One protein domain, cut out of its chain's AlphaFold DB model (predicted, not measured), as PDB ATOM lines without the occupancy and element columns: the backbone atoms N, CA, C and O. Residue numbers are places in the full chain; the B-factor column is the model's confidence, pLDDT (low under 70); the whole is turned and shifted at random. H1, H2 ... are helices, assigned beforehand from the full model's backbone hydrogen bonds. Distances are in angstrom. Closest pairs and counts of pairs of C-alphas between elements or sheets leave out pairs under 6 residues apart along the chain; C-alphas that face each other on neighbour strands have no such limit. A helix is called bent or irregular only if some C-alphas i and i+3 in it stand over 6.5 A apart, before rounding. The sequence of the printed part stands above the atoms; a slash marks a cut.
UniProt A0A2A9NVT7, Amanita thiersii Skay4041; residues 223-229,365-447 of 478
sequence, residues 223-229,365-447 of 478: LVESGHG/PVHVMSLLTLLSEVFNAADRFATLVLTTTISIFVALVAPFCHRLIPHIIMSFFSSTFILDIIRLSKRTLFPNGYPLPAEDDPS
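Overview. This is residues 223 to 229 and 365 to 447 of the 478 residues of a protein of Amanita thiersii Skay4041 (UniProt A0A2A9NVT7). Look for an open U: the longest helix, H3, bends sharply, its arm H3b bridging a hairpin of H2 and H3a to H4, with residues 436 to 441 sticking out. The printed part has 90 residues, helices H1 to H4 in chain order and no named strand: all helix. It is extended, radius of gyration of the C-alphas 19.7 A, spanning 55 by 34 by 22 A.

Arrangement. Assigned by hydrogen bonds as one helix, H3, residues 385 to 416, is bent: C-alphas 400 and 403 are 7.8 A apart, and arms H3a, to 400, and H3b, from 403, stand about perpendicular at 86 degrees. H2, residues 366 to 378, touches H3a at residues 391 to 398 alone, opposite ways at a shallow tilt of 16 degrees; the closest C-alphas, Ser 376 and Thr 391, are 6.7 A apart. H3b meets H4, residues 419 to 433, only through their link. H1, residues 223 to 226, only just touches H4, with 3 C-alpha pairs within 8 A, the closest Ser 226 and Asp 424, 6.9 A. O i to N i+4 pairs are within hydrogen-bond range throughout H3a and H4, 8 of 9 in H2, 7 of 10 in H3b; H1 is too short.

Along the chain. From C-alpha 385 at (9.566, 48.647, -8.545), H3a runs 22.6 A; H4 runs 20.8 A to C-alpha 433 at (-34.005, 59.181, -1.296). H3b measures 20.7 A, H2 18.8 A, H1 5.3 A.

Size, cuts and confidence. Residues 230 to 364 are not printed; C-alphas 229 and 365 are 33.8 A apart. No link printed whole is long. Sixteen residues have pLDDT under 70, among them 226 to 229 and 439 to 443.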
ATOM      1  N   LEU A 223     -22.591  50.638   4.747       76.06
ATOM      2  CA  LEU A 223     -22.559  49.217   4.380       76.06
ATOM      3  C   LEU A 223     -21.625  48.413   5.291       76.06
ATOM      4  O   LEU A 223     -21.946  47.293   5.686       76.06
ATOM      5  N   VAL A 224     -20.480  48.991   5.646       74.75
ATOM      6  CA  VAL A 224     -19.481  48.350   6.500       74.75
ATOM      7  C   VAL A 224     -19.937  48.305   7.967       74.75
ATOM      8  O   VAL A 224     -19.771  47.281   8.633       74.75
ATOM      9  N   GLU A 225     -20.559  49.368   8.480       74.00
ATOM     10  CA  GLU A 225     -21.087  49.421   9.850       74.00
ATOM     11  C   GLU A 225     -22.330  48.535  10.034       74.00
ATOM     12  O   GLU A 225     -22.468  47.882  11.070       74.00
ATOM     13  N   SER A 226     -23.200  48.436   9.022       63.09
ATOM     14  CA  SER A 226     -24.414  47.609   9.099       63.09
ATOM     15  C   SER A 226     -24.109  46.111   9.237       63.09
ATOM     16  O   SER A 226     -24.790  45.397   9.974       63.09
ATOM     17  N   GLY A 227     -23.007  45.644   8.637       54.12
ATOM     18  CA  GLY A 227     -22.543  44.257   8.760       54.12
ATOM     19  C   GLY A 227     -22.111  43.834  10.174       54.12
ATOM     20  O   GLY A 227     -21.985  42.637  10.430       54.12
ATOM     21  N   HIS A 228     -21.909  44.777  11.104       51.50
ATOM     22  CA  HIS A 228     -21.353  44.512  12.440       51.50
ATOM     23  C   HIS A 228     -22.381  44.504  13.581       51.50
ATOM     24  O   HIS A 228     -22.001  44.411  14.746       51.50
ATOM     25  N   GLY A 229     -23.681  44.535  13.279       46.53
ATOM     26  CA  GLY A 229     -24.734  44.252  14.255       46.53
ATOM     27  C   GLY A 229     -24.674  45.090  15.541       46.53
ATOM     28  O   GLY A 229     -24.410  44.528  16.602       46.53
ATOM     29  N   PRO A 365      -9.708  30.692 -13.489       55.25
ATOM     30  CA  PRO A 365      -8.713  31.330 -12.606       55.25
ATOM     31  C   PRO A 365      -8.470  32.831 -12.895       55.25
ATOM     32  O   PRO A 365      -7.841  33.531 -12.108       55.25
ATOM     33  N   VAL A 366      -9.019  33.341 -14.001       61.34
ATOM     34  CA  VAL A 366      -8.972  34.731 -14.470       61.34
ATOM     35  C   VAL A 366      -9.774  35.705 -13.587       61.34
ATOM     36  O   VAL A 366      -9.458  36.895 -13.561       61.34
ATOM     37  N   HIS A 367     -10.780  35.247 -12.830       69.88
ATOM     38  CA  HIS A 367     -11.655  36.164 -12.081       69.88
ATOM     39  C   HIS A 367     -10.895  36.944 -10.998       69.88
ATOM     40  O   HIS A 367     -10.917  38.168 -10.992       69.88
ATOM     41  N   VAL A 368     -10.133  36.268 -10.134       72.94
ATOM     42  CA  VAL A 368      -9.408  36.940  -9.035       72.94
ATOM     43  C   VAL A 368      -8.275  37.837  -9.556       72.94
ATOM     44  O   VAL A 368      -7.952  38.856  -8.949       72.94
ATOM     45  N   MET A 369      -7.710  37.513 -10.723       80.62
ATOM     46  CA  MET A 369      -6.657  38.319 -11.352       80.62
ATOM     47  C   MET A 369      -7.154  39.698 -11.796       80.62
ATOM     48  O   MET A 369      -6.394  40.665 -11.752       80.62
ATOM     49  N   SER A 370      -8.429  39.816 -12.171       84.69
ATOM     50  CA  SER A 370      -9.020  41.100 -12.568       84.69
ATOM     51  C   SER A 370      -9.091  42.065 -11.380       84.69
ATOM     52  O   SER A 370      -8.736  43.235 -11.509       84.69
ATOM     53  N   LEU A 371      -9.442  41.558 -10.194       82.81
ATOM     54  CA  LEU A 371      -9.427  42.334  -8.954       82.81
ATOM     55  C   LEU A 371      -8.008  42.757  -8.544       82.81
ATOM     56  O   LEU A 371      -7.798  43.906  -8.163       82.81
ATOM     57  N   LEU A 372      -7.021  41.862  -8.654       83.69
ATOM     58  CA  LEU A 372      -5.621  42.215  -8.390       83.69
ATOM     59  C   LEU A 372      -5.114  43.294  -9.350       83.69
ATOM     60  O   LEU A 372      -4.417  44.214  -8.929       83.69
ATOM     61  N   THR A 373      -5.501  43.204 -10.623       86.44
ATOM     62  CA  THR A 373      -5.159  44.210 -11.633       86.44
ATOM     63  C   THR A 373      -5.767  45.561 -11.267       86.44
ATOM     64  O   THR A 373      -5.042  46.554 -11.254       86.44
ATOM     65  N   LEU A 374      -7.046  45.596 -10.876       87.06
ATOM     66  CA  LEU A 374      -7.689  46.815 -10.385       87.06
ATOM     67  C   LEU A 374      -6.921  47.416  -9.207       87.06
ATOM     68  O   LEU A 374      -6.594  48.597  -9.239       87.06
ATOM     69  N   LEU A 375      -6.612  46.620  -8.181       85.62
ATOM     70  CA  LEU A 375      -5.888  47.105  -7.004       85.62
ATOM     71  C   LEU A 375      -4.508  47.649  -7.390       85.62
ATOM     72  O   LEU A 375      -4.126  48.730  -6.945       85.62
ATOM     73  N   SER A 376      -3.786  46.942  -8.259       86.06
ATOM     74  CA  SER A 376      -2.484  47.391  -8.756       86.06
ATOM     75  C   SER A 376      -2.577  48.724  -9.501       86.06
ATOM     76  O   SER A 376      -1.737  49.601  -9.302       86.06
ATOM     77  N   GLU A 377      -3.633  48.911 -10.298       87.81
ATOM     78  CA  GLU A 377      -3.895  50.159 -10.998       87.81
ATOM     79  C   GLU A 377      -4.210  51.255  -9.977       87.81
ATOM     80  O   GLU A 377      -3.505  52.255  -9.929       87.81
ATOM     81  N   VAL A 378      -5.170  51.052  -9.071       85.06
ATOM     82  CA  VAL A 378      -5.566  52.039  -8.051       85.06
ATOM     83  C   VAL A 378      -4.372  52.519  -7.219       85.06
ATOM     84  O   VAL A 378      -4.183  53.728  -7.076       85.06
ATOM     85  N   PHE A 379      -3.511  51.610  -6.750       81.69
ATOM     86  CA  PHE A 379      -2.327  51.952  -5.946       81.69
ATOM     87  C   PHE A 379      -1.124  52.451  -6.753       81.69
ATOM     88  O   PHE A 379      -0.081  52.749  -6.172       81.69
ATOM     89  N   ASN A 380      -1.258  52.560  -8.076       78.81
ATOM     90  CA  ASN A 380      -0.176  52.925  -8.984       78.81
ATOM     91  C   ASN A 380       1.072  52.042  -8.795       78.81
ATOM     92  O   ASN A 380       2.207  52.508  -8.690       78.81
ATOM     93  N   ALA A 381       0.838  50.734  -8.696       71.06
ATOM     94  CA  ALA A 381       1.870  49.755  -8.395       71.06
ATOM     95  C   ALA A 381       2.941  49.642  -9.489       71.06
ATOM     96  O   ALA A 381       4.050  49.195  -9.207       71.06
ATOM     97  N   ALA A 382       2.612  50.039 -10.722       63.38
ATOM     98  CA  ALA A 382       3.504  49.953 -11.873       63.38
ATOM     99  C   ALA A 382       4.654  50.976 -11.820       63.38
ATOM    100  O   ALA A 382       5.759  50.661 -12.257       63.38
ATOM    101  N   ASP A 383       4.432  52.149 -11.221       68.38
ATOM    102  CA  ASP A 383       5.433  53.226 -11.166       68.38
ATOM    103  C   ASP A 383       6.526  52.977 -10.114       68.38
ATOM    104  O   ASP A 383       7.557  53.652 -10.091       68.38
ATOM    105  N   ARG A 384       6.323  52.000  -9.221       77.62
ATOM    106  CA  ARG A 384       7.256  51.669  -8.139       77.62
ATOM    107  C   ARG A 384       7.687  50.215  -8.236       77.62
ATOM    108  O   ARG A 384       6.895  49.310  -7.997       77.62
ATOM    109  N   PHE A 385       8.981  49.991  -8.464       75.94
ATOM    110  CA  PHE A 385       9.566  48.647  -8.545       75.94
ATOM    111  C   PHE A 385       9.191  47.754  -7.346       75.94
ATOM    112  O   PHE A 385       8.810  46.602  -7.529       75.94
ATOM    113  N   ALA A 386       9.208  48.297  -6.123       75.44
ATOM    114  CA  ALA A 386       8.821  47.560  -4.918       75.44
ATOM    115  C   ALA A 386       7.351  47.096  -4.945       75.44
ATOM    116  O   ALA A 386       7.049  45.959  -4.587       75.44
ATOM    117  N   THR A 387       6.435  47.951  -5.404       78.56
ATOM    118  CA  THR A 387       5.005  47.628  -5.480       78.56
ATOM    119  C   THR A 387       4.710  46.664  -6.629       78.56
ATOM    120  O   THR A 387       3.840  45.804  -6.493       78.56
ATOM    121  N   LEU A 388       5.478  46.721  -7.719       78.12
ATOM    122  CA  LEU A 388       5.423  45.741  -8.804       78.12
ATOM    123  C   LEU A 388       5.869  44.345  -8.336       78.12
ATOM    124  O   LEU A 388       5.178  43.357  -8.590       78.12
ATOM    125  N   VAL A 389       6.983  44.250  -7.603       81.25
ATOM    126  CA  VAL A 389       7.460  42.984  -7.008       81.25
ATOM    127  C   VAL A 389       6.442  42.433  -6.003       81.25
ATOM    128  O   VAL A 389       6.143  41.239  -6.004       81.25
ATOM    129  N   LEU A 390       5.836  43.293  -5.183       81.62
ATOM    130  CA  LEU A 390       4.779  42.893  -4.251       81.62
ATOM    131  C   LEU A 390       3.508  42.417  -4.981       81.62
ATOM    132  O   LEU A 390       2.926  41.394  -4.635       81.62
ATOM    133  N   THR A 391       3.090  43.108  -6.041       81.94
ATOM    134  CA  THR A 391       1.897  42.725  -6.817       81.94
ATOM    135  C   THR A 391       2.107  41.397  -7.543       81.94
ATOM    136  O   THR A 391       1.227  40.537  -7.544       81.94
ATOM    137  N   THR A 392       3.287  41.198  -8.133       81.62
ATOM    138  CA  THR A 392       3.632  39.951  -8.832       81.62
ATOM    139  C   THR A 392       3.760  38.776  -7.867       81.62
ATOM    140  O   THR A 392       3.219  37.709  -8.148       81.62
ATOM    141  N   THR A 393       4.377  38.961  -6.697       83.38
ATOM    142  CA  THR A 393       4.424  37.917  -5.656       83.38
ATOM    143  C   THR A 393       3.029  37.546  -5.146       83.38
ATOM    144  O   THR A 393       2.720  36.356  -5.056       83.38
ATOM    145  N   ILE A 394       2.148  38.525  -4.906       84.00
ATOM    146  CA  ILE A 394       0.742  38.261  -4.556       84.00
ATOM    147  C   ILE A 394       0.028  37.514  -5.687       84.00
ATOM    148  O   ILE A 394      -0.688  36.551  -5.423       84.00
ATOM    149  N   SER A 395       0.233  37.906  -6.945       82.69
ATOM    150  CA  SER A 395      -0.380  37.237  -8.098       82.69
ATOM    151  C   SER A 395       0.048  35.771  -8.207       82.69
ATOM    152  O   SER A 395      -0.810  34.901  -8.370       82.69
ATOM    153  N   ILE A 396       1.339  35.474  -8.022       83.06
ATOM    154  CA  ILE A 396       1.865  34.100  -8.000       83.06
ATOM    155  C   ILE A 396       1.238  33.300  -6.852       83.06
ATOM    156  O   ILE A 396       0.796  32.169  -7.058       83.06
ATOM    157  N   PHE A 397       1.145  33.883  -5.654       81.38
ATOM    158  CA  PHE A 397       0.511  33.226  -4.511       81.38
ATOM    159  C   PHE A 397      -0.974  32.943  -4.763       81.38
ATOM    160  O   PHE A 397      -1.438  31.827  -4.541       81.38
ATOM    161  N   VAL A 398      -1.723  33.917  -5.285       81.12
ATOM    162  CA  VAL A 398      -3.143  33.744  -5.618       81.12
ATOM    163  C   VAL A 398      -3.328  32.699  -6.719       81.12
ATOM    164  O   VAL A 398      -4.267  31.911  -6.638       81.12
ATOM    165  N   ALA A 399      -2.432  32.627  -7.705       79.75
ATOM    166  CA  ALA A 399      -2.448  31.572  -8.716       79.75
ATOM    167  C   ALA A 399      -2.229  30.177  -8.098       79.75
ATOM    168  O   ALA A 399      -2.906  29.226  -8.489       79.75
ATOM    169  N   LEU A 400      -1.356  30.062  -7.090       80.19
ATOM    170  CA  LEU A 400      -1.113  28.818  -6.352       80.19
ATOM    171  C   LEU A 400      -2.362  28.346  -5.585       80.19
ATOM    172  O   LEU A 400      -2.691  27.160  -5.603       80.19
ATOM    173  N   VAL A 401      -3.080  29.265  -4.927       79.00
ATOM    174  CA  VAL A 401      -4.294  28.947  -4.145       79.00
ATOM    175  C   VAL A 401      -5.597  29.060  -4.947       79.00
ATOM    176  O   VAL A 401      -6.679  28.809  -4.412       79.00
ATOM    177  N   ALA A 402      -5.517  29.376  -6.241       76.81
ATOM    178  CA  ALA A 402      -6.659  29.565  -7.130       76.81
ATOM    179  C   ALA A 402      -7.728  28.454  -7.056       76.81
ATOM    180  O   ALA A 402      -8.904  28.807  -6.944       76.81
ATOM    181  N   PRO A 403      -7.403  27.140  -7.060       75.56
ATOM    182  CA  PRO A 403      -8.431  26.096  -6.985       75.56
ATOM    183  C   PRO A 403      -9.197  26.088  -5.653       75.56
ATOM    184  O   PRO A 403     -10.367  25.707  -5.616       75.56
ATOM    185  N   PHE A 404      -8.571  26.536  -4.562       75.62
ATOM    186  CA  PHE A 404      -9.235  26.718  -3.272       75.62
ATOM    187  C   PHE A 404     -10.106  27.982  -3.272       75.62
ATOM    188  O   PHE A 404     -11.291  27.919  -2.936       75.62
ATOM    189  N   CYS A 405      -9.554  29.111  -3.727       73.38
ATOM    190  CA  CYS A 405     -10.271  30.379  -3.867       73.38
ATOM    191  C   CYS A 405     -11.512  30.252  -4.760       73.38
ATOM    192  O   CYS A 405     -12.564  30.788  -4.425       73.38
ATOM    193  N   HIS A 406     -11.429  29.474  -5.839       72.06
ATOM    194  CA  HIS A 406     -12.543  29.179  -6.739       72.06
ATOM    195  C   HIS A 406     -13.755  28.581  -6.013       72.06
ATOM    196  O   HIS A 406     -14.888  28.856  -6.387       72.06
ATOM    197  N   ARG A 407     -13.538  27.764  -4.977       72.06
ATOM    198  CA  ARG A 407     -14.629  27.141  -4.211       72.06
ATOM    199  C   ARG A 407     -15.079  28.005  -3.040       72.06
ATOM    200  O   ARG A 407     -16.267  28.064  -2.740       72.06
ATOM    201  N   LEU A 408     -14.136  28.670  -2.376       73.50
ATOM    202  CA  LEU A 408     -14.413  29.467  -1.186       73.50
ATOM    203  C   LEU A 408     -15.098  30.798  -1.523       73.50
ATOM    204  O   LEU A 408     -16.058  31.179  -0.858       73.50
ATOM    205  N   ILE A 409     -14.616  31.506  -2.544       74.25
ATOM    206  CA  ILE A 409     -15.050  32.875  -2.834       74.25
ATOM    207  C   ILE A 409     -16.532  32.940  -3.234       74.25
ATOM    208  O   ILE A 409     -17.235  33.764  -2.650       74.25
ATOM    209  N   PRO A 410     -17.064  32.084  -4.132       73.88
ATOM    210  CA  PRO A 410     -18.494  32.090  -4.434       73.88
ATOM    211  C   PRO A 410     -19.355  31.849  -3.194       73.88
ATOM    212  O   PRO A 410     -20.389  32.488  -3.037       73.88
ATOM    213  N   HIS A 411     -18.911  30.980  -2.279       72.94
ATOM    214  CA  HIS A 411     -19.634  30.714  -1.039       72.94
ATOM    215  C   HIS A 411     -19.639  31.931  -0.103       72.94
ATOM    216  O   HIS A 411     -20.694  32.300   0.404       72.94
ATOM    217  N   ILE A 412     -18.487  32.588   0.077       73.75
ATOM    218  CA  ILE A 412     -18.389  33.816   0.880       73.75
ATOM    219  C   ILE A 412     -19.249  34.924   0.270       73.75
ATOM    220  O   ILE A 412     -20.024  35.551   0.985       73.75
ATOM    221  N   ILE A 413     -19.165  35.132  -1.046       73.31
ATOM    222  CA  ILE A 413     -19.964  36.137  -1.754       73.31
ATOM    223  C   ILE A 413     -21.451  35.845  -1.559       73.31
ATOM    224  O   ILE A 413     -22.168  36.701  -1.057       73.31
ATOM    225  N   MET A 414     -21.918  34.629  -1.835       72.75
ATOM    226  CA  MET A 414     -23.334  34.294  -1.645       72.75
ATOM    227  C   MET A 414     -23.789  34.411  -0.183       72.75
ATOM    228  O   MET A 414     -24.939  34.758   0.065       72.75
ATOM    229  N   SER A 415     -22.900  34.183   0.791       69.44
ATOM    230  CA  SER A 415     -23.206  34.431   2.206       69.44
ATOM    231  C   SER A 415     -23.271  35.921   2.564       69.44
ATOM    232  O   SER A 415     -24.010  36.294   3.473       69.44
ATOM    233  N   PHE A 416     -22.530  36.771   1.845       68.31
ATOM    234  CA  PHE A 416     -22.520  38.221   2.027       68.31
ATOM    235  C   PHE A 416     -23.748  38.888   1.393       68.31
ATOM    236  O   PHE A 416     -24.338  39.777   1.997       68.31
ATOM    237  N   PHE A 417     -24.197  38.413   0.225       70.50
ATOM    238  CA  PHE A 417     -25.444  38.845  -0.428       70.50
ATOM    239  C   PHE A 417     -26.683  38.187   0.199       70.50
ATOM    240  O   PHE A 417     -27.564  37.668  -0.487       70.50
ATOM    241  N   SER A 418     -26.745  38.182   1.528       75.00
ATOM    242  CA  SER A 418     -27.873  37.650   2.281       75.00
ATOM    243  C   SER A 418     -29.078  38.600   2.241       75.00
ATOM    244  O   SER A 418     -28.980  39.777   1.885       75.00
ATOM    245  N   SER A 419     -30.239  38.110   2.689       78.00
ATOM    246  CA  SER A 419     -31.444  38.937   2.845       78.00
ATOM    247  C   SER A 419     -31.229  40.157   3.752       78.00
ATOM    248  O   SER A 419     -31.937  41.148   3.591       78.00
ATOM    249  N   THR A 420     -30.276  40.108   4.692       81.94
ATOM    250  CA  THR A 420     -29.964  41.247   5.570       81.94
ATOM    251  C   THR A 420     -29.206  42.335   4.820       81.94
ATOM    252  O   THR A 420     -29.523  43.504   4.975       81.94
ATOM    253  N   PHE A 421     -28.280  41.965   3.932       81.25
ATOM    254  CA  PHE A 421     -27.574  42.933   3.093       81.25
ATOM    255  C   PHE A 421     -28.534  43.691   2.164       81.25
ATOM    256  O   PHE A 421     -28.455  44.910   2.042       81.25
ATOM    257  N   ILE A 422     -29.493  42.984   1.553       84.31
ATOM    258  CA  ILE A 422     -30.522  43.615   0.710       84.31
ATOM    259  C   ILE A 422     -31.412  44.547   1.543       84.31
ATOM    260  O   ILE A 422     -31.706  45.662   1.112       84.31
ATOM    261  N   LEU A 423     -31.811  44.122   2.746       86.75
ATOM    262  CA  LEU A 423     -32.582  44.951   3.674       86.75
ATOM    263  C   LEU A 423     -31.835  46.246   4.022       86.75
ATOM    264  O   LEU A 423     -32.425  47.325   3.996       86.75
ATOM    265  N   ASP A 424     -30.538  46.149   4.297       84.69
ATOM    266  CA  ASP A 424     -29.699  47.295   4.632       84.69
ATOM    267  C   ASP A 424     -29.530  48.243   3.442       84.69
ATOM    268  O   ASP A 424     -29.628  49.459   3.611       84.69
ATOM    269  N   ILE A 425     -29.380  47.706   2.225       84.94
ATOM    270  CA  ILE A 425     -29.393  48.509   0.995       84.94
ATOM    271  C   ILE A 425     -30.725  49.234   0.833       84.94
ATOM    272  O   ILE A 425     -30.725  50.419   0.506       84.94
ATOM    273  N   ILE A 426     -31.861  48.569   1.051       87.94
ATOM    274  CA  ILE A 426     -33.182  49.201   0.909       87.94
ATOM    275  C   ILE A 426     -33.365  50.292   1.959       87.94
ATOM    276  O   ILE A 426     -33.815  51.387   1.630       87.94
ATOM    277  N   ARG A 427     -32.951  50.052   3.204       87.75
ATOM    278  CA  ARG A 427     -32.973  51.065   4.266       87.75
ATOM    279  C   ARG A 427     -32.080  52.249   3.942       87.75
ATOM    280  O   ARG A 427     -32.503  53.390   4.113       87.75
ATOM    281  N   LEU A 428     -30.872  51.998   3.447       83.75
ATOM    282  CA  LEU A 428     -29.963  53.048   3.004       83.75
ATOM    283  C   LEU A 428     -30.562  53.828   1.827       83.75
ATOM    284  O   LEU A 428     -30.565  55.055   1.842       83.75
ATOM    285  N   SER A 429     -31.147  53.140   0.848       83.75
ATOM    286  CA  SER A 429     -31.816  53.749  -0.312       83.75
ATOM    287  C   SER A 429     -32.998  54.614   0.122       83.75
ATOM    288  O   SER A 429     -33.140  55.754  -0.304       83.75
ATOM    289  N   LYS A 430     -33.815  54.120   1.052       85.06
ATOM    290  CA  LYS A 430     -34.929  54.862   1.640       85.06
ATOM    291  C   LYS A 430     -34.455  56.099   2.396       85.06
ATOM    292  O   LYS A 430     -35.035  57.158   2.219       85.06
ATOM    293  N   ARG A 431     -33.386  56.000   3.193       82.44
ATOM    294  CA  ARG A 431     -32.810  57.148   3.918       82.44
ATOM    295  C   ARG A 431     -32.162  58.168   2.985       82.44
ATOM    296  O   ARG A 431     -32.194  59.351   3.274       82.44
ATOM    297  N   THR A 432     -31.579  57.728   1.876       77.81
ATOM    298  CA  THR A 432     -30.906  58.622   0.921       77.81
ATOM    299  C   THR A 432     -31.884  59.313  -0.027       77.81
ATOM    300  O   THR A 432     -31.671  60.475  -0.379       77.81
ATOM    301  N   LEU A 433     -32.961  58.631  -0.425       77.94
ATOM    302  CA  LEU A 433     -34.005  59.181  -1.296       77.94
ATOM    303  C   LEU A 433     -35.093  59.918  -0.517       77.94
ATOM    304  O   LEU A 433     -35.594  60.942  -0.970       77.94
ATOM    305  N   PHE A 434     -35.431  59.428   0.674       83.44
ATOM    306  CA  PHE A 434     -36.516  59.934   1.509       83.44
ATOM    307  C   PHE A 434     -36.066  60.070   2.980       83.44
ATOM    308  O   PHE A 434     -36.666  59.437   3.854       83.44
ATOM    309  N   PRO A 435     -35.038  60.890   3.292       73.81
ATOM    310  CA  PRO A 435     -34.453  60.994   4.639       73.81
ATOM    311  C   PRO A 435     -35.488  61.311   5.723       73.81
ATOM    312  O   PRO A 435     -35.503  60.685   6.781       73.81
ATOM    313  N   ASN A 436     -36.420  62.209   5.406       76.56
ATOM    314  CA  ASN A 436     -37.509  62.631   6.283       76.56
ATOM    315  C   ASN A 436     -38.872  62.043   5.862       76.56
ATOM    316  O   ASN A 436     -39.921  62.465   6.343       76.56
ATOM    317  N   GLY A 437     -38.884  61.079   4.935       76.50
ATOM    318  CA  GLY A 437     -40.084  60.701   4.190       76.50
ATOM    319  C   GLY A 437     -40.520  61.782   3.190       76.50
ATOM    320  O   GLY A 437     -39.862  62.802   3.010       76.50
ATOM    321  N   TYR A 438     -41.657  61.569   2.526       72.62
ATOM    322  CA  TYR A 438     -42.239  62.530   1.581       72.62
ATOM    323  C   TYR A 438     -43.524  63.147   2.164       72.62
ATOM    324  O   TYR A 438     -44.374  62.391   2.662       72.62
ATOM    325  N   PRO A 439     -43.728  64.483   2.104       61.81
ATOM    326  CA  PRO A 439     -43.106  65.464   1.196       61.81
ATOM    327  C   PRO A 439     -42.022  66.365   1.820       61.81
ATOM    328  O   PRO A 439     -41.867  67.502   1.378       61.81
ATOM    329  N   LEU A 440     -41.334  65.933   2.881       69.25
ATOM    330  CA  LEU A 440     -40.342  66.802   3.518       69.25
ATOM    331  C   LEU A 440     -39.183  67.127   2.554       69.25
ATOM    332  O   LEU A 440     -38.862  66.291   1.706       69.25
ATOM    333  N   PRO A 441     -38.581  68.332   2.651       65.62
ATOM    334  CA  PRO A 441     -37.477  68.731   1.785       65.62
ATOM    335  C   PRO A 441     -36.333  67.715   1.829       65.62
ATOM    336  O   PRO A 441     -36.082  67.100   2.872       65.62
ATOM    337  N   ALA A 442     -35.650  67.555   0.694       65.81
ATOM    338  CA  ALA A 442     -34.392  66.824   0.659       65.81
ATOM    339  C   ALA A 442     -33.400  67.482   1.628       65.81
ATOM    340  O   ALA A 442     -33.399  68.703   1.771       65.81
ATOM    341  N   GLU A 443     -32.599  66.668   2.314       69.88
ATOM    342  CA  GLU A 443     -31.488  67.187   3.112       69.88
ATOM    343  C   GLU A 443     -30.501  67.911   2.194       69.88
ATOM    344  O   GLU A 443     -30.209  67.426   1.094       69.88
ATOM    345  N   ASP A 444     -30.025  69.071   2.647       76.62
ATOM    346  CA  ASP A 444     -28.967  69.807   1.966       76.62
ATOM    347  C   ASP A 444     -27.684  68.964   1.926       76.62
ATOM    348  O   ASP A 444     -27.438  68.125   2.798       76.62
ATOM    349  N   ASP A 445     -26.859  69.186   0.900       81.94
ATOM    350  CA  ASP A 445     -25.554  68.533   0.811       81.94
ATOM    351  C   ASP A 445     -24.728  68.842   2.076       81.94
ATOM    352  O   ASP A 445     -24.719  69.990   2.537       81.94
ATOM    353  N   PRO A 446     -23.996  67.851   2.627       85.19
ATOM    354  CA  PRO A 446     -23.220  68.045   3.844       85.19
ATOM    355  C   PRO A 446     -22.195  69.161   3.658       85.19
ATOM    356  O   PRO A 446     -21.590  69.301   2.587       85.19
ATOM    357  N   SER A 447     -21.962  69.932   4.715       90.44
ATOM    358  CA  SER A 447     -20.969  71.008   4.695       90.44
ATOM    359  C   SER A 447     -19.557  70.463   4.434       90.44
ATOM    360  O   SER A 447     -19.279  69.283   4.639       90.44
TER     361      SER A 447